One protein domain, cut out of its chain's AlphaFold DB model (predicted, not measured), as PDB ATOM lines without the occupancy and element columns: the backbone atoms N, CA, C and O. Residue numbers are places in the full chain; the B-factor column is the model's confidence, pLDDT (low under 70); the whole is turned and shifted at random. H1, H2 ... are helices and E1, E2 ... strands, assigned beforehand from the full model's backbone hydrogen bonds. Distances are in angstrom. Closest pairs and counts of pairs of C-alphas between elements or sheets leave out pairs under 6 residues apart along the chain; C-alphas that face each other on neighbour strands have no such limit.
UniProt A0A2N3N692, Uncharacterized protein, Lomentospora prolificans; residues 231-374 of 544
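What this domain is: This is residues 231 to 374 of the 544 residues of an uncharacterized protein of Lomentospora prolificans (UniProt A0A2N3N692). Four helices, H2, H3, H5 and H6, form an up-and-down bundle, each running against the one before it in the chain, with the long H5 touching the other three. H1 crosses the first part of H5 steeply, and near that same end of H5 sit a two-strand scrap of sheet, E1 and E2, and the short H4. The printed part has 144 residues, with six named helices and two named strands in the order H1, H2, H3, E1, H4, E2, H5, H6; the sheet, in the order E1, E2, is antiparallel, and the class is mostly helix. The whole is compact, with a radius of gyration of the C-alphas of 15.9 A, and spans 40 by 38 by 30 A.

How they stand to each other: E1, residues 306 to 308, and E2, residues 329 to 331, are antiparallel neighbours at 138 degrees; N 307 and O 330 are 3.0 A apart and N 330 and O 307 are 3.1 A apart, within hydrogen-bond range. E2 has a tight link to H5, residues 332 to 352, the hub, which touches four helices. H5 touches H2, residues 261 to 273, at a shallow tilt of 31 degrees, the same way; their closest C-alphas, of Arg 270 and Ala 344, are 6.0 A apart. H5 and H6, residues 357 to 371, form a helical hairpin at a shallow tilt of 12 degrees, closest at the C-alphas of Phe 349 and Ala 360, 6.3 A. H2 and H3, residues 284 to 296, form another at 22 degrees, closest at the C-alphas of Ser 272 and Pro 286, 4.7 A. H3 touches H5 with residues 293 to 294 alone; the closest C-alphas, of Leu 294 and Phe 334, are 6.0 A apart. H3 and H6 only just touch, with 3 pairs of C-alphas within 8 A, the closest those of Leu 287 and Met 366, 6.7 A. H1, residues 232 to 250, touches H5 with residues 240 to 247 alone, at a steep tilt of 65 degrees, opposite ways; the closest C-alphas, of Arg 244 and Tyr 336, are 6.3 A apart. H1 touches H4, residues 309 to 312, closest at the C-alphas of Ile 236 and Phe 312, 5.1 A. H1 and H6 are apart. Every O i to N i+4 pair is within hydrogen-bond range in H1, H2, H3 and H5, and 8 of 11 are in H6; H4 is too short for such a pair.

Where its parts are: H1 begins at C-alpha 232, (266.402, 246.105, 185.597), and is 26.8 A long. H5 begins at C-alpha 332, (273.384, 235.233, 200.595), and measures 29.9 A; H6, 21.6 A, ends at C-alpha 371, (257.276, 232.432, 195.523). H2 and H3 are 18.3 A each, H4 5.6 A, E1 7.0 A and E2 7.1 A.

The domain as a whole: The C-alphas farthest apart, of Ala 255 and Lys 358, are 45.5 A apart. The printed part has no cut. The link from H4 to E2, residues 313 to 328, is long. Mean pLDDT of the printed part is 92.4, and no printed residue is under 70.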
ATOM      1  N   ASP A 231     267.516 248.079 181.664       88.12
ATOM      2  CA  ASP A 231     266.764 246.829 181.849       88.12
ATOM      3  C   ASP A 231     267.094 246.195 183.214       88.12
ATOM      4  O   ASP A 231     268.070 245.455 183.395       88.12
ATOM      5  N   ARG A 232     266.249 246.511 184.198       93.12
ATOM      6  CA  ARG A 232     266.402 246.105 185.597       93.12
ATOM      7  C   ARG A 232     266.424 244.584 185.778       93.12
ATOM      8  O   ARG A 232     267.181 244.075 186.602       93.12
ATOM      9  N   HIS A 233     265.667 243.834 184.978       95.12
ATOM     10  CA  HIS A 233     265.679 242.371 185.015       95.12
ATOM     11  C   HIS A 233     267.012 241.794 184.505       95.12
ATOM     12  O   HIS A 233     267.526 240.836 185.091       95.12
ATOM     13  N   LEU A 234     267.616 242.374 183.464       94.81
ATOM     14  CA  LEU A 234     268.949 241.972 183.004       94.81
ATOM     15  C   LEU A 234     270.045 242.316 184.027       94.81
ATOM     16  O   LEU A 234     270.944 241.493 184.212       94.81
ATOM     17  N   GLN A 235     269.945 243.446 184.736       95.44
ATOM     18  CA  GLN A 235     270.835 243.773 185.864       95.44
ATOM     19  C   GLN A 235     270.737 242.722 186.981       95.44
ATOM     20  O   GLN A 235     271.747 242.133 187.361       95.44
ATOM     21  N   ILE A 236     269.522 242.396 187.445       96.69
ATOM     22  CA  ILE A 236     269.284 241.347 188.458       96.69
ATOM     23  C   ILE A 236     269.894 240.008 188.010       96.69
ATOM     24  O   ILE A 236     270.536 239.308 188.794       96.69
ATOM     25  N   HIS A 237     269.770 239.649 186.729       96.69
ATOM     26  CA  HIS A 237     270.389 238.434 186.196       96.69
ATOM     27  C   HIS A 237     271.937 238.464 186.224       96.69
ATOM     28  O   HIS A 237     272.560 237.409 186.397       96.69
ATOM     29  N   GLN A 238     272.563 239.639 186.075       96.19
ATOM     30  CA  GLN A 238     274.012 239.827 186.229       96.19
ATOM     31  C   GLN A 238     274.443 239.757 187.699       96.19
ATOM     32  O   GLN A 238     275.357 238.992 188.014       96.19
ATOM     33  N   GLU A 239     273.741 240.425 188.615       96.25
ATOM     34  CA  GLU A 239     274.032 240.336 190.053       96.25
ATOM     35  C   GLU A 239     273.917 238.899 190.563       96.25
ATOM     36  O   GLU A 239     274.819 238.379 191.218       96.25
ATOM     37  N   LEU A 240     272.885 238.166 190.135       97.06
ATOM     38  CA  LEU A 240     272.752 236.744 190.442       97.06
ATOM     39  C   LEU A 240     273.869 235.878 189.821       97.06
ATOM     40  O   LEU A 240     274.119 234.779 190.316       97.06
ATOM     41  N   LYS A 241     274.557 236.307 188.750       96.31
ATOM     42  CA  LYS A 241     275.788 235.639 188.264       96.31
ATOM     43  C   LYS A 241     276.991 235.947 189.157       96.31
ATOM     44  O   LYS A 241     277.810 235.057 189.374       96.31
ATOM     45  N   THR A 242     277.118 237.172 189.653       96.44
ATOM     46  CA  THR A 242     278.213 237.581 190.544       96.44
ATOM     47  C   THR A 242     278.071 236.953 191.930       96.44
ATOM     48  O   THR A 242     279.028 236.355 192.412       96.44
ATOM     49  N   LEU A 243     276.862 236.945 192.500       95.56
ATOM     50  CA  LEU A 243     276.532 236.259 193.752       95.56
ATOM     51  C   LEU A 243     276.896 234.767 193.715       95.56
ATOM     52  O   LEU A 243     277.544 234.267 194.633       95.56
ATOM     53  N   ARG A 244     276.520 234.053 192.639       94.19
ATOM     54  CA  ARG A 244     276.841 232.622 192.500       94.19
ATOM     55  C   ARG A 244     278.343 232.357 192.436       94.19
ATOM     56  O   ARG A 244     278.782 231.417 193.081       94.19
ATOM     57  N   ARG A 245     279.116 233.186 191.719       94.81
ATOM     58  CA  ARG A 245     280.585 233.067 191.663       94.81
ATOM     59  C   ARG A 245     281.213 233.271 193.042       94.81
ATOM     60  O   ARG A 245     281.854 232.351 193.534       94.81
ATOM     61  N   LYS A 246     280.886 234.380 193.719       93.56
ATOM     62  CA  LYS A 246     281.377 234.685 195.076       93.56
ATOM     63  C   LYS A 246     281.088 233.558 196.077       93.56
ATOM     64  O   LYS A 246     281.966 233.180 196.843       93.56
ATOM     65  N   LEU A 247     279.886 232.976 196.063       92.12
ATOM     66  CA  LEU A 247     279.552 231.838 196.935       92.12
ATOM     67  C   LEU A 247     280.247 230.529 196.525       92.12
ATOM     68  O   LEU A 247     280.686 229.778 197.391       92.12
ATOM     69  N   GLU A 248     280.401 230.259 195.228       90.38
ATOM     70  CA  GLU A 248     281.155 229.099 194.724       90.38
ATOM     71  C   GLU A 248     282.676 229.241 194.920       90.38
ATOM     72  O   GLU A 248     283.386 228.239 194.912       90.38
ATOM     73  N   GLU A 249     283.183 230.454 195.139       90.75
ATOM     74  CA  GLU A 249     284.535 230.738 195.628       90.75
ATOM     75  C   GLU A 249     284.621 230.512 197.147       90.75
ATOM     76  O   GLU A 249     285.396 229.665 197.593       90.75
ATOM     77  N   MET A 250     283.758 231.159 197.941       87.06
ATOM     78  CA  MET A 250     283.738 231.023 199.406       87.06
ATOM     79  C   MET A 250     283.471 229.592 199.898       87.06
ATOM     80  O   MET A 250     283.932 229.232 200.976       87.06
ATOM     81  N   ALA A 251     282.760 228.753 199.140       87.88
ATOM     82  CA  ALA A 251     282.519 227.348 199.493       87.88
ATOM     83  C   ALA A 251     283.685 226.394 199.145       87.88
ATOM     84  O   ALA A 251     283.644 225.223 199.525       87.88
ATOM     85  N   LYS A 252     284.727 226.857 198.433       88.31
ATOM     86  CA  LYS A 252     285.967 226.079 198.217       88.31
ATOM     87  C   LYS A 252     286.896 226.165 199.430       88.31
ATOM     88  O   LYS A 252     287.518 225.160 199.794       88.31
ATOM     89  N   THR A 253     286.952 227.343 200.059       87.62
ATOM     90  CA  THR A 253     287.760 227.647 201.249       87.62
ATOM     91  C   THR A 253     287.565 226.574 202.331       87.62
ATOM     92  O   THR A 253     286.424 226.336 202.731       87.62
ATOM     93  N   PRO A 254     288.628 225.899 202.814       73.62
ATOM     94  CA  PRO A 254     288.488 224.745 203.708       73.62
ATOM     95  C   PRO A 254     287.715 225.003 205.004       73.62
ATOM     96  O   PRO A 254     286.951 224.134 205.406       73.62
ATOM     97  N   ALA A 255     287.863 226.188 205.600       78.19
ATOM     98  CA  ALA A 255     287.203 226.585 206.848       78.19
ATOM     99  C   ALA A 255     285.769 227.140 206.667       78.19
ATOM    100  O   ALA A 255     285.190 227.677 207.607       78.19
ATOM    101  N   SER A 256     285.196 227.073 205.461       82.50
ATOM    102  CA  SER A 256     283.881 227.655 205.173       82.50
ATOM    103  C   SER A 256     282.735 226.737 205.620       82.50
ATOM    104  O   SER A 256     282.664 225.607 205.130       82.50
ATOM    105  N   PRO A 257     281.771 227.206 206.441       80.88
ATOM    106  CA  PRO A 257     280.614 226.399 206.856       80.88
ATOM    107  C   PRO A 257     279.694 226.024 205.681       80.88
ATOM    108  O   PRO A 257     278.880 225.111 205.781       80.88
ATOM    109  N   LEU A 258     279.840 226.699 204.535       84.81
ATOM    110  CA  LEU A 258     279.084 226.436 203.308       84.81
ATOM    111  C   LEU A 258     279.630 225.243 202.502       84.81
ATOM    112  O   LEU A 258     278.968 224.777 201.568       84.81
ATOM    113  N   LYS A 259     280.836 224.759 202.828       86.38
ATOM    114  CA  LYS A 259     281.503 223.657 202.125       86.38
ATOM    115  C   LYS A 259     280.732 222.344 202.321       86.38
ATOM    116  O   LYS A 259     280.261 222.037 203.411       86.38
ATOM    117  N   GLY A 260     280.556 221.579 201.242       85.56
ATOM    118  CA  GLY A 260     279.637 220.430 201.212       85.56
ATOM    119  C   GLY A 260     278.172 220.879 201.177       85.56
ATOM    120  O   GLY A 260     277.559 220.869 200.110       85.56
ATOM    121  N   LYS A 261     277.664 221.393 202.306       90.06
ATOM    122  CA  LYS A 261     276.262 221.780 202.545       90.06
ATOM    123  C   LYS A 261     275.608 222.584 201.414       90.06
ATOM    124  O   LYS A 261     274.526 222.219 200.956       90.06
ATOM    125  N   MET A 262     276.254 223.636 200.899       92.06
ATOM    126  CA  MET A 262     275.707 224.421 199.775       92.06
ATOM    127  C   MET A 262     275.535 223.579 198.497       92.06
ATOM    128  O   MET A 262     274.598 223.787 197.723       92.06
ATOM    129  N   GLY A 263     276.438 222.623 198.267       92.25
ATOM    130  CA  GLY A 263     276.371 221.669 197.165       92.25
ATOM    131  C   GLY A 263     275.221 220.676 197.320       92.25
ATOM    132  O   GLY A 263     274.525 220.407 196.340       92.25
ATOM    133  N   ASP A 264     274.980 220.190 198.537       94.31
ATOM    134  CA  ASP A 264     273.923 219.219 198.838       94.31
ATOM    135  C   ASP A 264     272.530 219.848 198.735       94.31
ATOM    136  O   ASP A 264     271.677 219.336 198.010       94.31
ATOM    137  N   LEU A 265     272.334 221.036 199.320       95.50
ATOM    138  CA  LEU A 265     271.100 221.823 199.180       95.50
ATOM    139  C   LEU A 265     270.799 222.141 197.703       95.50
ATOM    140  O   LEU A 265     269.673 221.986 197.225       95.50
ATOM    141  N   ARG A 266     271.828 222.498 196.921       95.69
ATOM    142  CA  ARG A 266     271.718 222.678 195.463       95.69
ATOM    143  C   ARG A 266     271.358 221.383 194.725       95.69
ATOM    144  O   ARG A 266     270.665 221.455 193.705       95.69
ATOM    145  N   ARG A 267     271.847 220.222 195.169       96.62
ATOM    146  CA  ARG A 267     271.512 218.914 194.579       96.62
ATOM    147  C   ARG A 267     270.068 218.531 194.897       96.62
ATOM    148  O   ARG A 267     269.349 218.182 193.965       96.62
ATOM    149  N   GLU A 268     269.622 218.668 196.142       97.38
ATOM    150  CA  GLU A 268     268.277 218.251 196.559       97.38
ATOM    151  C   GLU A 268     267.173 219.152 195.980       97.38
ATOM    152  O   GLU A 268     266.145 218.635 195.540       97.38
ATOM    153  N   ILE A 269     267.403 220.468 195.840       97.44
ATOM    154  CA  ILE A 269     266.490 221.360 195.097       97.44
ATOM    155  C   ILE A 269     266.374 220.924 193.629       97.44
ATOM    156  O   ILE A 269     265.268 220.822 193.099       97.44
ATOM    157  N   ARG A 270     267.499 220.633 192.956       97.00
ATOM    158  CA  ARG A 270     267.487 220.170 191.554       97.00
ATOM    159  C   ARG A 270     266.808 218.812 191.397       97.00
ATOM    160  O   ARG A 270     266.053 218.637 190.450       97.00
ATOM    161  N   LYS A 271     267.064 217.876 192.314       96.44
ATOM    162  CA  LYS A 271     266.451 216.543 192.338       96.44
ATOM    163  C   LYS A 271     264.943 216.640 192.546       96.44
ATOM    164  O   LYS A 271     264.200 216.072 191.763       96.44
ATOM    165  N   SER A 272     264.498 217.426 193.527       96.31
ATOM    166  CA  SER A 272     263.073 217.643 193.810       96.31
ATOM    167  C   SER A 272     262.342 218.276 192.617       96.31
ATOM    168  O   SER A 272     261.234 217.865 192.291       96.31
ATOM    169  N   MET A 273     262.979 219.219 191.911       95.25
ATOM    170  CA  MET A 273     262.437 219.792 190.670       95.25
ATOM    171  C   MET A 273     262.389 218.810 189.490       95.25
ATOM    172  O   MET A 273     261.546 218.980 188.619       95.25
ATOM    173  N   GLY A 274     263.253 217.789 189.471       92.75
ATOM    174  CA  GLY A 274     263.211 216.672 188.516       92.75
ATOM    175  C   GLY A 274     262.328 215.497 188.959       92.75
ATOM    176  O   GLY A 274     262.386 214.432 188.357       92.75
ATOM    177  N   GLN A 275     261.551 215.659 190.036       93.12
ATOM    178  CA  GLN A 275     260.603 214.667 190.562       93.12
ATOM    179  C   GLN A 275     259.150 215.175 190.498       93.12
ATOM    180  O   GLN A 275     258.283 214.678 191.219       93.12
ATOM    181  N   LEU A 276     258.879 216.187 189.666       92.00
ATOM    182  CA  LEU A 276     257.534 216.729 189.485       92.00
ATOM    183  C   LEU A 276     256.729 215.878 188.503       92.00
ATOM    184  O   LEU A 276     257.234 215.440 187.476       92.00
ATOM    185  N   THR A 277     255.456 215.657 188.820       88.31
ATOM    186  CA  THR A 277     254.529 214.855 188.009       88.31
ATOM    187  C   THR A 277     253.144 215.505 187.965       88.31
ATOM    188  O   THR A 277     252.836 216.392 188.762       88.31
ATOM    189  N   GLY A 278     252.279 215.069 187.045       79.69
ATOM    190  CA  GLY A 278     250.903 215.580 186.935       79.69
ATOM    191  C   GLY A 278     249.944 215.124 188.048       79.69
ATOM    192  O   GLY A 278     248.803 215.577 188.089       79.69
ATOM    193  N   GLY A 279     250.370 214.228 188.947       78.56
ATOM    194  CA  GLY A 279     249.501 213.626 189.960       78.56
ATOM    195  C   GLY A 279     249.058 214.607 191.052       78.56
ATOM    196  O   GLY A 279     249.885 215.262 191.696       78.56
ATOM    197  N   LYS A 280     247.748 214.665 191.329       76.62
ATOM    198  CA  LYS A 280     247.178 215.458 192.431       76.62
ATOM    199  C   LYS A 280     247.810 215.029 193.762       76.62
ATOM    200  O   LYS A 280     247.672 213.889 194.184       76.62
ATOM    201  N   GLY A 281     248.521 215.947 194.417       80.81
ATOM    202  CA  GLY A 281     249.225 215.698 195.682       80.81
ATOM    203  C   GLY A 281     250.630 215.086 195.559       80.81
ATOM    204  O   GLY A 281     251.419 215.249 196.487       80.81
ATOM    205  N   ALA A 282     251.004 214.483 194.423       87.44
ATOM    206  CA  ALA A 282     252.312 213.828 194.245       87.44
ATOM    207  C   ALA A 282     253.501 214.782 194.490       87.44
ATOM    208  O   ALA A 282     254.505 214.419 195.104       87.44
ATOM    209  N   ASN A 283     253.345 216.050 194.102       93.38
ATOM    210  CA  ASN A 283     254.372 217.087 194.241       93.38
ATOM    211  C   ASN A 283     254.538 217.629 195.679       93.38
ATOM    212  O   ASN A 283     255.406 218.472 195.915       93.38
ATOM    213  N   ALA A 284     253.751 217.164 196.659       93.69
ATOM    214  CA  ALA A 284     253.820 217.648 198.040       93.69
ATOM    215  C   ALA A 284     255.164 217.333 198.725       93.69
ATOM    216  O   ALA A 284     255.682 218.164 199.475       93.69
ATOM    217  N   THR A 285     255.761 216.169 198.451       94.88
ATOM    218  CA  THR A 285     257.072 215.790 199.008       94.88
ATOM    219  C   THR A 285     258.216 216.613 198.395       94.88
ATOM    220  O   THR A 285     258.970 217.210 199.168       94.88
ATOM    221  N   PRO A 286     258.327 216.761 197.055       95.81
ATOM    222  CA  PRO A 286     259.208 217.752 196.433       95.81
ATOM    223  C   PRO A 286     259.047 219.178 196.985       95.81
ATOM    224  O   PRO A 286     260.048 219.826 197.282       95.81
ATOM    225  N   LEU A 287     257.809 219.653 197.197       95.88
ATOM    226  CA  LEU A 287     257.551 220.985 197.758       95.88
ATOM    227  C   LEU A 287     258.139 221.121 199.168       95.88
ATOM    228  O   LEU A 287     258.890 222.060 199.427       95.88
ATOM    229  N   LYS A 288     257.838 220.176 200.071       96.69
ATOM    230  CA  LYS A 288     258.367 220.177 201.448       96.69
ATOM    231  C   LYS A 288     259.899 220.185 201.473       96.69
ATOM    232  O   LYS A 288     260.482 220.938 202.245       96.69
ATOM    233  N   LYS A 289     260.550 219.412 200.597       97.06
ATOM    234  CA  LYS A 289     262.017 219.365 200.477       97.06
ATOM    235  C   LYS A 289     262.624 220.694 200.028       97.06
ATOM    236  O   LYS A 289     263.575 221.167 200.645       97.06
ATOM    237  N   ILE A 290     262.062 221.315 198.989       97.31
ATOM    238  CA  ILE A 290     262.537 222.614 198.487       97.31
ATOM    239  C   ILE A 290     262.349 223.700 199.557       97.31
ATOM    240  O   ILE A 290     263.269 224.486 199.777       97.31
ATOM    241  N   LYS A 291     261.213 223.702 200.272       97.00
ATOM    242  CA  LYS A 291     260.995 224.605 201.415       97.00
ATOM    243  C   LYS A 291     262.022 224.399 202.525       97.00
ATOM    244  O   LYS A 291     262.631 225.376 202.940       97.00
ATOM    245  N   ALA A 292     262.259 223.155 202.947       96.56
ATOM    246  CA  ALA A 292     263.231 222.844 203.994       96.56
ATOM    247  C   ALA A 292     264.643 223.332 203.627       96.56
ATOM    248  O   ALA A 292     265.302 223.957 204.450       96.56
ATOM    249  N   CYS A 293     265.073 223.152 202.371       96.19
ATOM    250  CA  CYS A 293     266.369 223.661 201.904       96.19
ATOM    251  C   CYS A 293     266.464 225.199 201.951       96.19
ATOM    252  O   CYS A 293     267.529 225.746 202.233       96.19
ATOM    253  N   LEU A 294     265.363 225.904 201.663       96.62
ATOM    254  CA  LEU A 294     265.300 227.367 201.743       96.62
ATOM    255  C   LEU A 294     265.248 227.855 203.203       96.62
ATOM    256  O   LEU A 294     265.965 228.792 203.546       96.62
ATOM    257  N   GLN A 295     264.486 227.186 204.070       95.56
ATOM    258  CA  GLN A 295     264.417 227.476 205.507       95.56
ATOM    259  C   GLN A 295     265.760 227.193 206.218       95.56
ATOM    260  O   GLN A 295     266.202 228.028 207.004       95.56
ATOM    261  N   GLU A 296     266.484 226.112 205.881       93.88
ATOM    262  CA  GLU A 296     267.851 225.853 206.389       93.88
ATOM    263  C   GLU A 296     268.794 227.020 206.041       93.88
ATOM    264  O   GLU A 296     269.548 227.474 206.899       93.88
ATOM    265  N   SER A 297     268.683 227.593 204.834       92.62
ATOM    266  CA  SER A 297     269.484 228.756 204.409       92.62
ATOM    267  C   SER A 297     269.077 230.115 204.992       92.62
ATOM    268  O   SER A 297     269.792 231.097 204.784       92.62
ATOM    269  N   LEU A 298     267.950 230.178 205.705       91.81
ATOM    270  CA  LEU A 298     267.536 231.326 206.521       91.81
ATOM    271  C   LEU A 298     267.865 231.124 208.010       91.81
ATOM    272  O   LEU A 298     267.805 232.081 208.780       91.81
ATOM    273  N   SER A 299     268.219 229.902 208.420       86.12
ATOM    274  CA  SER A 299     268.555 229.573 209.804       86.12
ATOM    275  C   SER A 299     269.980 229.995 210.178       86.12
ATOM    276  O   SER A 299     270.912 229.898 209.378       86.12
ATOM    277  N   SER A 300     270.176 230.385 211.439       77.50
ATOM    278  CA  SER A 300     271.487 230.757 211.993       77.50
ATOM    279  C   SER A 300     272.515 229.614 211.989       77.50
ATOM    280  O   SER A 300     273.704 229.869 212.149       77.50
ATOM    281  N   ASN A 301     272.075 228.368 211.778       79.00
ATOM    282  CA  ASN A 301     272.917 227.167 211.784       79.00
ATOM    283  C   ASN A 301     273.843 227.061 210.560       79.00
ATOM    284  O   ASN A 301     274.811 226.303 210.594       79.00
ATOM    285  N   LEU A 302     273.551 227.788 209.474       82.31
ATOM    286  CA  LEU A 302     274.348 227.773 208.243       82.31
ATOM    287  C   LEU A 302     274.701 229.211 207.812       82.31
ATOM    288  O   LEU A 302     274.186 229.708 206.803       82.31
ATOM    289  N   PRO A 303     275.554 229.912 208.586       84.19
ATOM    290  CA  PRO A 303     275.830 231.326 208.375       84.19
ATOM    291  C   PRO A 303     276.468 231.572 207.004       84.19
ATOM    292  O   PRO A 303     277.432 230.919 206.601       84.19
ATOM    293  N   SER A 304     275.930 232.560 206.291       88.94
ATOM    294  CA  SER A 304     276.456 233.058 205.019       88.94
ATOM    295  C   SER A 304     276.498 234.587 205.050       88.94
ATOM    296  O   SER A 304     275.691 235.187 205.765       88.94
ATOM    297  N   PRO A 305     277.399 235.244 204.293       90.75
ATOM    298  CA  PRO A 305     277.467 236.703 204.265       90.75
ATOM    299  C   PRO A 305     276.119 237.327 203.912       90.75
ATOM    300  O   PRO A 305     275.394 236.805 203.060       90.75
ATOM    301  N   LEU A 306     275.786 238.440 204.551       92.81
ATOM    302  CA  LEU A 306     274.553 239.167 204.277       92.81
ATOM    303  C   LEU A 306     274.679 239.967 202.971       92.81
ATOM    304  O   LEU A 306     275.749 240.480 202.640       92.81
ATOM    305  N   VAL A 307     273.590 240.057 202.205       94.44
ATOM    306  CA  VAL A 307     273.530 240.808 200.939       94.44
ATOM    307  C   VAL A 307     272.278 241.666 200.867       94.44
ATOM    308  O   VAL A 307     271.204 241.235 201.282       94.44
ATOM    309  N   ASN A 308     272.418 242.871 200.307       94.06
ATOM    310  CA  ASN A 308     271.306 243.794 200.094       94.06
ATOM    311  C   ASN A 308     270.282 243.188 199.116       94.06
ATOM    312  O   ASN A 308     270.619 242.860 197.976       94.06
ATOM    313  N   VAL A 309     269.030 243.044 199.557       93.88
ATOM    314  CA  VAL A 309     267.966 242.378 198.792       93.88
ATOM    315  C   VAL A 309     267.437 243.256 197.653       93.88
ATOM    316  O   VAL A 309     267.040 242.727 196.612       93.88
ATOM    317  N   ALA A 310     267.519 244.587 197.782       93.75
ATOM    318  CA  ALA A 310     267.108 245.534 196.742       93.75
ATOM    319  C   ALA A 310     267.844 245.294 195.408       93.75
ATOM    320  O   ALA A 310     267.278 245.489 194.331       93.75
ATOM    321  N   ALA A 311     269.078 244.775 195.463       93.94
ATOM    322  CA  ALA A 311     269.862 244.396 194.287       93.94
ATOM    323  C   ALA A 311     269.190 243.318 193.413       93.94
ATOM    324  O   ALA A 311     269.476 243.253 192.214       93.94
ATOM    325  N   PHE A 312     268.261 242.525 193.963       95.81
ATOM    326  CA  PHE A 312     267.647 241.365 193.305       95.81
ATOM    327  C   PHE A 312     266.164 241.536 192.933       95.81
ATOM    328  O   PHE A 312     265.574 240.599 192.393       95.81
ATOM    329  N   VAL A 313     265.579 242.716 193.173       94.94
ATOM    330  CA  VAL A 313     264.180 243.049 192.845       94.94
ATOM    331  C   VAL A 313     264.067 244.241 191.888       94.94
ATOM    332  O   VAL A 313     265.015 245.020 191.734       94.94
ATOM    333  N   VAL A 314     262.918 244.363 191.215       93.12
ATOM    334  CA  VAL A 314     262.608 245.504 190.335       93.12
ATOM    335  C   VAL A 314     262.088 246.694 191.136       93.12
ATOM    336  O   VAL A 314     262.668 247.776 191.057       93.12
ATOM    337  N   ASP A 315     261.031 246.482 191.921       89.44
ATOM    338  CA  ASP A 315     260.442 247.495 192.800       89.44
ATOM    339  C   ASP A 315     261.445 247.977 193.860       89.44
ATOM    340  O   ASP A 315     262.053 247.160 194.558       89.44
ATOM    341  N   LYS A 316     261.505 249.295 194.095       88.50
ATOM    342  CA  LYS A 316     261.902 249.813 195.413       88.50
ATOM    343  C   LYS A 316     260.805 249.452 196.423       88.50
ATOM    344  O   LYS A 316     259.620 249.501 196.089       88.50
ATOM    345  N   ARG A 317     261.190 249.031 197.629       91.75
ATOM    346  CA  ARG A 317     260.269 248.538 198.664       91.75
ATOM    347  C   ARG A 317     260.636 249.146 200.007       91.75
ATOM    348  O   ARG A 317     261.753 248.929 200.476       91.75
ATOM    349  N   GLU A 318     259.678 249.817 200.625       90.62
ATOM    350  CA  GLU A 318     259.786 250.292 202.004       90.62
ATOM    351  C   GLU A 318     259.379 249.190 202.997       90.62
ATOM    352  O   GLU A 318     258.694 248.241 202.597       90.62
ATOM    353  N   PRO A 319     259.823 249.249 204.267       90.94
ATOM    354  CA  PRO A 319     259.393 248.308 205.299       90.94
ATOM    355  C   PRO A 319     257.864 248.248 205.448       90.94
ATOM    356  O   PRO A 319     257.181 249.264 205.343       90.94
ATOM    357  N   GLN A 320     257.330 247.059 205.731       90.00
ATOM    358  CA  GLN A 320     255.898 246.824 205.942       90.00
ATOM    359  C   GLN A 320     255.664 246.178 207.310       90.00
ATOM    360  O   GLN A 320     256.331 245.206 207.658       90.00
ATOM    361  N   GLN A 321     254.689 246.687 208.064       82.69
ATOM    362  CA  GLN A 321     254.462 246.350 209.474       82.69
ATOM    363  C   GLN A 321     254.318 244.837 209.750       82.69
ATOM    364  O   GLN A 321     254.940 244.337 210.682       82.69
ATOM    365  N   ASP A 322     253.613 244.093 208.890       83.88
ATOM    366  CA  ASP A 322     253.386 242.640 209.045       83.88
ATOM    367  C   ASP A 322     254.448 241.741 208.371       83.88
ATOM    368  O   ASP A 322     254.256 240.528 208.237       83.88
ATOM    369  N   ALA A 323     255.546 242.306 207.857       87.62
ATOM    370  CA  ALA A 323     256.537 241.548 207.095       87.62
ATOM    371  C   ALA A 323     257.617 240.908 207.986       87.62
ATOM    372  O   ALA A 323     258.340 241.598 208.700       87.62
ATOM    373  N   ILE A 324     257.796 239.589 207.845       88.44
ATOM    374  CA  ILE A 324     258.796 238.791 208.583       88.44
ATOM    375  C   ILE A 324     260.226 239.327 208.365       88.44
ATOM    376  O   ILE A 324     261.013 239.401 209.305       88.44
ATOM    377  N   TYR A 325     260.557 239.741 207.136       90.38
ATOM    378  CA  TYR A 325     261.871 240.280 206.777       90.38
ATOM    379  C   TYR A 325     261.759 241.719 206.257       90.38
ATOM    380  O   TYR A 325     261.372 241.947 205.106       90.38
ATOM    381  N   ASN A 326     262.121 242.682 207.112       91.75
ATOM    382  CA  ASN A 326     262.074 244.125 206.827       91.75
ATOM    383  C   ASN A 326     263.446 244.804 206.658       91.75
ATOM    384  O   ASN A 326     263.527 245.831 205.981       91.75
ATOM    385  N   GLY A 327     264.520 244.258 207.240       89.06
ATOM    386  CA  GLY A 327     265.877 244.802 207.085       89.06
ATOM    387  C   GLY A 327     266.377 244.729 205.638       89.06
ATOM    388  O   GLY A 327     265.920 243.889 204.864       89.06
ATOM    389  N   ASP A 328     267.315 245.595 205.248       90.44
ATOM    390  CA  ASP A 328     267.795 245.680 203.857       90.44
ATOM    391  C   ASP A 328     268.565 244.445 203.374       90.44
ATOM    392  O   ASP A 328     268.759 244.270 202.170       90.44
ATOM    393  N   GLN A 329     269.022 243.593 204.295       92.44
ATOM    394  CA  GLN A 329     269.899 242.464 204.004       92.44
ATOM    395  C   GLN A 329     269.282 241.115 204.393       92.44
ATOM    396  O   GLN A 329     268.573 241.003 205.390       92.44
ATOM    397  N   MET A 330     269.611 240.072 203.627       93.38
ATOM    398  CA  MET A 330     269.287 238.671 203.933       93.38
ATOM    399  C   MET A 330     270.511 237.764 203.698       93.38
ATOM    400  O   MET A 330     271.443 238.175 202.995       93.38
ATOM    401  N   PRO A 331     270.529 236.530 204.241       95.00
ATOM    402  CA  PRO A 331     271.584 235.552 203.979       95.00
ATOM    403  C   PRO A 331     271.797 235.301 202.480       95.00
ATOM    404  O   PRO A 331     270.870 234.943 201.745       95.00
ATOM    405  N   SER A 332     273.036 235.448 202.007       94.62
ATOM    406  CA  SER A 332     273.384 235.233 200.595       94.62
ATOM    407  C   SER A 332     273.099 233.812 200.109       94.62
ATOM    408  O   SER A 332     272.748 233.637 198.937       94.62
ATOM    409  N   LEU A 333     273.178 232.809 200.992       95.19
ATOM    410  CA  LEU A 333     272.826 231.428 200.667       95.19
ATOM    411  C   LEU A 333     271.347 231.284 200.270       95.19
ATOM    412  O   LEU A 333     271.053 230.563 199.318       95.19
ATOM    413  N   PHE A 334     270.426 231.998 200.922       96.62
ATOM    414  CA  PHE A 334     269.002 231.958 200.576       96.62
ATOM    415  C   PHE A 334     268.748 232.520 199.168       96.62
ATOM    416  O   PHE A 334     268.147 231.850 198.326       96.62
ATOM    417  N   ILE A 335     269.303 233.697 198.853       97.12
ATOM    418  CA  ILE A 335     269.201 234.301 197.511       97.12
ATOM    419  C   ILE A 335     269.880 233.412 196.446       97.12
ATOM    420  O   ILE A 335     269.380 233.272 195.321       97.12
ATOM    421  N   TYR A 336     270.985 232.740 196.796       96.75
ATOM    422  CA  TYR A 336     271.636 231.734 195.952       96.75
ATOM    423  C   TYR A 336     270.719 230.541 195.674       96.75
ATOM    424  O   TYR A 336     270.480 230.235 194.503       96.75
ATOM    425  N   LEU A 337     270.170 229.891 196.706       97.50
ATOM    426  CA  LEU A 337     269.306 228.718 196.556       97.50
ATOM    427  C   LEU A 337     268.001 229.060 195.832       97.50
ATOM    428  O   LEU A 337     267.604 228.317 194.935       97.50
ATOM    429  N   LEU A 338     267.401 230.221 196.095       97.62
ATOM    430  CA  LEU A 338     266.235 230.708 195.354       97.62
ATOM    431  C   LEU A 338     266.574 230.970 193.872       97.62
ATOM    432  O   LEU A 338     265.775 230.675 192.977       97.62
ATOM    433  N   SER A 339     267.802 231.409 193.566       97.69
ATOM    434  CA  SER A 339     268.302 231.473 192.188       97.69
ATOM    435  C   SER A 339     268.694 230.111 191.590       97.69
ATOM    436  O   SER A 339     268.730 230.016 190.357       97.69
ATOM    437  N   ILE A 340     269.005 229.083 192.386       97.69
ATOM    438  CA  ILE A 340     269.197 227.699 191.919       97.69
ATOM    439  C   ILE A 340     267.837 227.079 191.586       97.69
ATOM    440  O   ILE A 340     267.675 226.578 190.476       97.69
ATOM    441  N   PHE A 341     266.851 227.198 192.479       98.38
ATOM    442  CA  PHE A 341     265.453 226.816 192.261       98.38
ATOM    443  C   PHE A 341     264.906 227.442 190.975       98.38
ATOM    444  O   PHE A 341     264.512 226.739 190.050       98.38
ATOM    445  N   SER A 342     265.029 228.762 190.843       98.31
ATOM    446  CA  SER A 342     264.610 229.490 189.640       98.31
ATOM    447  C   SER A 342     265.351 229.058 188.366       98.31
ATOM    448  O   SER A 342     264.810 229.150 187.269       98.31
ATOM    449  N   LYS A 343     266.605 228.593 188.476       97.56
ATOM    450  CA  LYS A 343     267.330 227.993 187.344       97.56
ATOM    451  C   LYS A 343     266.842 226.581 187.023       97.56
ATOM    452  O   LYS A 343     266.892 226.209 185.858       97.56
ATOM    453  N   ALA A 344     266.412 225.806 188.015       97.81
ATOM    454  CA  ALA A 344     265.821 224.491 187.804       97.81
ATOM    455  C   ALA A 344     264.445 224.617 187.132       97.81
ATOM    456  O   ALA A 344     264.245 223.992 186.102       97.81
ATOM    457  N   VAL A 345     263.571 225.510 187.611       98.19
ATOM    458  CA  VAL A 345     262.271 225.846 186.987       98.19
ATOM    459  C   VAL A 345     262.423 226.169 185.491       98.19
ATOM    460  O   VAL A 345     261.814 225.511 184.655       98.19
ATOM    461  N   ILE A 346     263.308 227.111 185.138       98.06
ATOM    462  CA  ILE A 346     263.586 227.476 183.734       98.06
ATOM    463  C   ILE A 346     264.126 226.294 182.918       98.06
ATOM    464  O   ILE A 346     263.768 226.145 181.753       98.06
ATOM    465  N   ASN A 347     264.982 225.456 183.506       96.75
ATOM    466  CA  ASN A 347     265.512 224.279 182.823       96.75
ATOM    467  C   ASN A 347     264.432 223.202 182.590       96.75
ATOM    468  O   ASN A 347     264.429 222.615 181.516       96.75
ATOM    469  N   GLN A 348     263.515 222.964 183.535       96.25
ATOM    470  CA  GLN A 348     262.425 221.992 183.357       96.25
ATOM    471  C   GLN A 348     261.442 222.451 182.270       96.25
ATOM    472  O   GLN A 348     261.076 221.661 181.406       96.25
ATOM    473  N   PHE A 349     261.111 223.747 182.218       97.31
ATOM    474  CA  PHE A 349     260.335 224.306 181.103       97.31
ATOM    475  C   PHE A 349     261.010 224.080 179.742       97.31
ATOM    476  O   PHE A 349     260.346 223.678 178.794       97.31
ATOM    477  N   ILE A 350     262.328 224.280 179.641       95.88
ATOM    478  CA  ILE A 350     263.079 224.053 178.393       95.88
ATOM    479  C   ILE A 350     263.141 222.564 178.018       95.88
ATOM    480  O   ILE A 350     263.009 222.233 176.846       95.88
ATOM    481  N   ASN A 351     263.368 221.680 178.993       94.62
ATOM    482  CA  ASN A 351     263.653 220.266 178.743       94.62
ATOM    483  C   ASN A 351     262.392 219.407 178.560       94.62
ATOM    484  O   ASN A 351     262.413 218.459 177.784       94.62
ATOM    485  N   GLU A 352     261.320 219.695 179.303       93.56
ATOM    486  CA  GLU A 352     260.131 218.832 179.385       93.56
ATOM    487  C   GLU A 352     258.934 219.447 178.657       93.56
ATOM    488  O   GLU A 352     258.181 218.744 177.988       93.56
ATOM    489  N   CYS A 353     258.765 220.772 178.743       93.81
ATOM    490  CA  CYS A 353     257.542 221.433 178.274       93.81
ATOM    491  C   CYS A 353     257.546 221.769 176.778       93.81
ATOM    492  O   CYS A 353     256.496 222.122 176.251       93.81
ATOM    493  N   GLY A 354     258.688 221.642 176.092       88.62
ATOM    494  CA  GLY A 354     258.744 221.690 174.627       88.62
ATOM    495  C   GLY A 354     258.073 220.468 173.992       88.62
ATOM    496  O   GLY A 354     257.239 220.615 173.107       88.62
ATOM    497  N   ALA A 355     258.375 219.268 174.504       88.56
ATOM    498  CA  ALA A 355     257.781 218.012 174.034       88.56
ATOM    499  C   ALA A 355     256.424 217.691 174.693       88.56
ATOM    500  O   ALA A 355     255.559 217.082 174.069       88.56
ATOM    501  N   ASN A 356     256.219 218.094 175.952       90.25
ATOM    502  CA  ASN A 356     254.970 217.886 176.684       90.25
ATOM    503  C   ASN A 356     254.528 219.170 177.415       90.25
ATOM    504  O   ASN A 356     254.784 219.312 178.615       90.25
ATOM    505  N   PRO A 357     253.811 220.094 176.746       89.31
ATOM    506  CA  PRO A 357     253.338 221.339 177.357       89.31
ATOM    507  C   PRO A 357     252.514 221.152 178.641       89.31
ATOM    508  O   PRO A 357     252.539 222.016 179.516       89.31
ATOM    509  N   LYS A 358     251.846 220.001 178.826       91.06
ATOM    510  CA  LYS A 358     251.076 219.690 180.048       91.06
ATOM    511  C   LYS A 358     251.969 219.572 181.295       91.06
ATOM    512  O   LYS A 358     251.490 219.796 182.405       91.06
ATOM    513  N   ALA A 359     253.267 219.292 181.134       92.75
ATOM    514  CA  ALA A 359     254.244 219.300 182.227       92.75
ATOM    515  C   ALA A 359     254.486 220.709 182.813       92.75
ATOM    516  O   ALA A 359     254.920 220.826 183.961       92.75
ATOM    517  N   ALA A 360     254.144 221.780 182.084       95.50
ATOM    518  CA  ALA A 360     254.306 223.149 182.569       95.50
ATOM    519  C   ALA A 360     253.445 223.434 183.809       95.50
ATOM    520  O   ALA A 360     253.846 224.228 184.663       95.50
ATOM    521  N   ASP A 361     252.292 222.768 183.952       93.44
ATOM    522  CA  ASP A 361     251.377 223.013 185.065       93.44
ATOM    523  C   ASP A 361     251.985 222.676 186.443       93.44
ATOM    524  O   ASP A 361     252.118 223.599 187.251       93.44
ATOM    525  N   PRO A 362     252.432 221.438 186.745       94.88
ATOM    526  CA  PRO A 362     253.027 221.122 188.048       94.88
ATOM    527  C   PRO A 362     254.297 221.935 188.358       94.88
ATOM    528  O   PRO A 362     254.525 222.284 189.520       94.88
ATOM    529  N   ILE A 363     255.090 222.306 187.345       96.44
ATOM    530  CA  ILE A 363     256.249 223.202 187.509       96.44
ATOM    531  C   ILE A 363     255.780 224.618 187.894       96.44
ATOM    532  O   ILE A 363     256.330 225.226 188.817       96.44
ATOM    533  N   GLY A 364     254.732 225.130 187.241       95.81
ATOM    534  CA  GLY A 364     254.106 226.414 187.554       95.81
ATOM    535  C   GLY A 364     253.470 226.455 188.949       95.81
ATOM    536  O   GLY A 364     253.665 227.430 189.673       95.81
ATOM    537  N   VAL A 365     252.796 225.376 189.374       94.25
ATOM    538  CA  VAL A 365     252.300 225.197 190.755       94.25
ATOM    539  C   VAL A 365     253.452 225.266 191.759       94.25
ATOM    540  O   VAL A 365     253.357 225.982 192.757       94.25
ATOM    541  N   MET A 366     254.558 224.562 191.496       95.88
ATOM    542  CA  MET A 366     255.727 224.555 192.379       95.88
ATOM    543  C   MET A 366     256.354 225.951 192.507       95.88
ATOM    544  O   MET A 366     256.611 226.419 193.618       95.88
ATOM    545  N   ALA A 367     256.548 226.647 191.382       97.19
ATOM    546  CA  ALA A 367     257.036 228.023 191.361       97.19
ATOM    547  C   ALA A 367     256.108 228.965 192.149       97.19
ATOM    548  O   ALA A 367     256.574 229.688 193.032       97.19
ATOM    549  N   ALA A 368     254.799 228.905 191.895       95.94
ATOM    550  CA  ALA A 368     253.800 229.721 192.577       95.94
ATOM    551  C   ALA A 368     253.757 229.462 194.096       95.94
ATOM    552  O   ALA A 368     253.678 230.413 194.876       95.94
ATOM    553  N   HIS A 369     253.863 228.208 194.551       94.88
ATOM    554  CA  HIS A 369     253.857 227.875 195.980       94.88
ATOM    555  C   HIS A 369     255.103 228.341 196.738       94.88
ATOM    556  O   HIS A 369     254.964 228.762 197.886       94.88
ATOM    557  N   ILE A 370     256.289 228.281 196.123       97.25
ATOM    558  CA  ILE A 370     257.523 228.793 196.735       97.25
ATOM    559  C   ILE A 370     257.517 230.325 196.738       97.25
ATOM    560  O   ILE A 370     257.727 230.939 197.778       97.25
ATOM    561  N   PHE A 371     257.214 230.970 195.610       97.62
ATOM    562  CA  PHE A 371     257.276 232.432 195.523       97.62
ATOM    563  C   PHE A 371     256.136 233.168 196.242       97.62
ATOM    564  O   PHE A 371     256.284 234.356 196.526       97.62
ATOM    565  N   SER A 372     255.026 232.503 196.564       96.00
ATOM    566  CA  SER A 372     253.952 233.076 197.394       96.00
ATOM    567  C   SER A 372     254.167 232.910 198.903       96.00
ATOM    568  O   SER A 372     253.371 233.437 199.681       96.00
ATOM    569  N   ASP A 373     255.186 232.169 199.356       95.38
ATOM    570  CA  ASP A 373     255.316 231.831 200.777       95.38
ATOM    571  C   ASP A 373     255.765 233.011 201.642       95.38
ATOM    572  O   ASP A 373     256.701 233.717 201.276       95.38
ATOM    573  N   LYS A 374     255.107 233.216 202.791       93.31
ATOM    574  CA  LYS A 374     255.372 234.368 203.671       93.31
ATOM    575  C   LYS A 374     256.800 234.328 204.221       93.31
ATOM    576  O   LYS A 374     257.499 235.333 204.148       93.31
TER     577      LYS A 374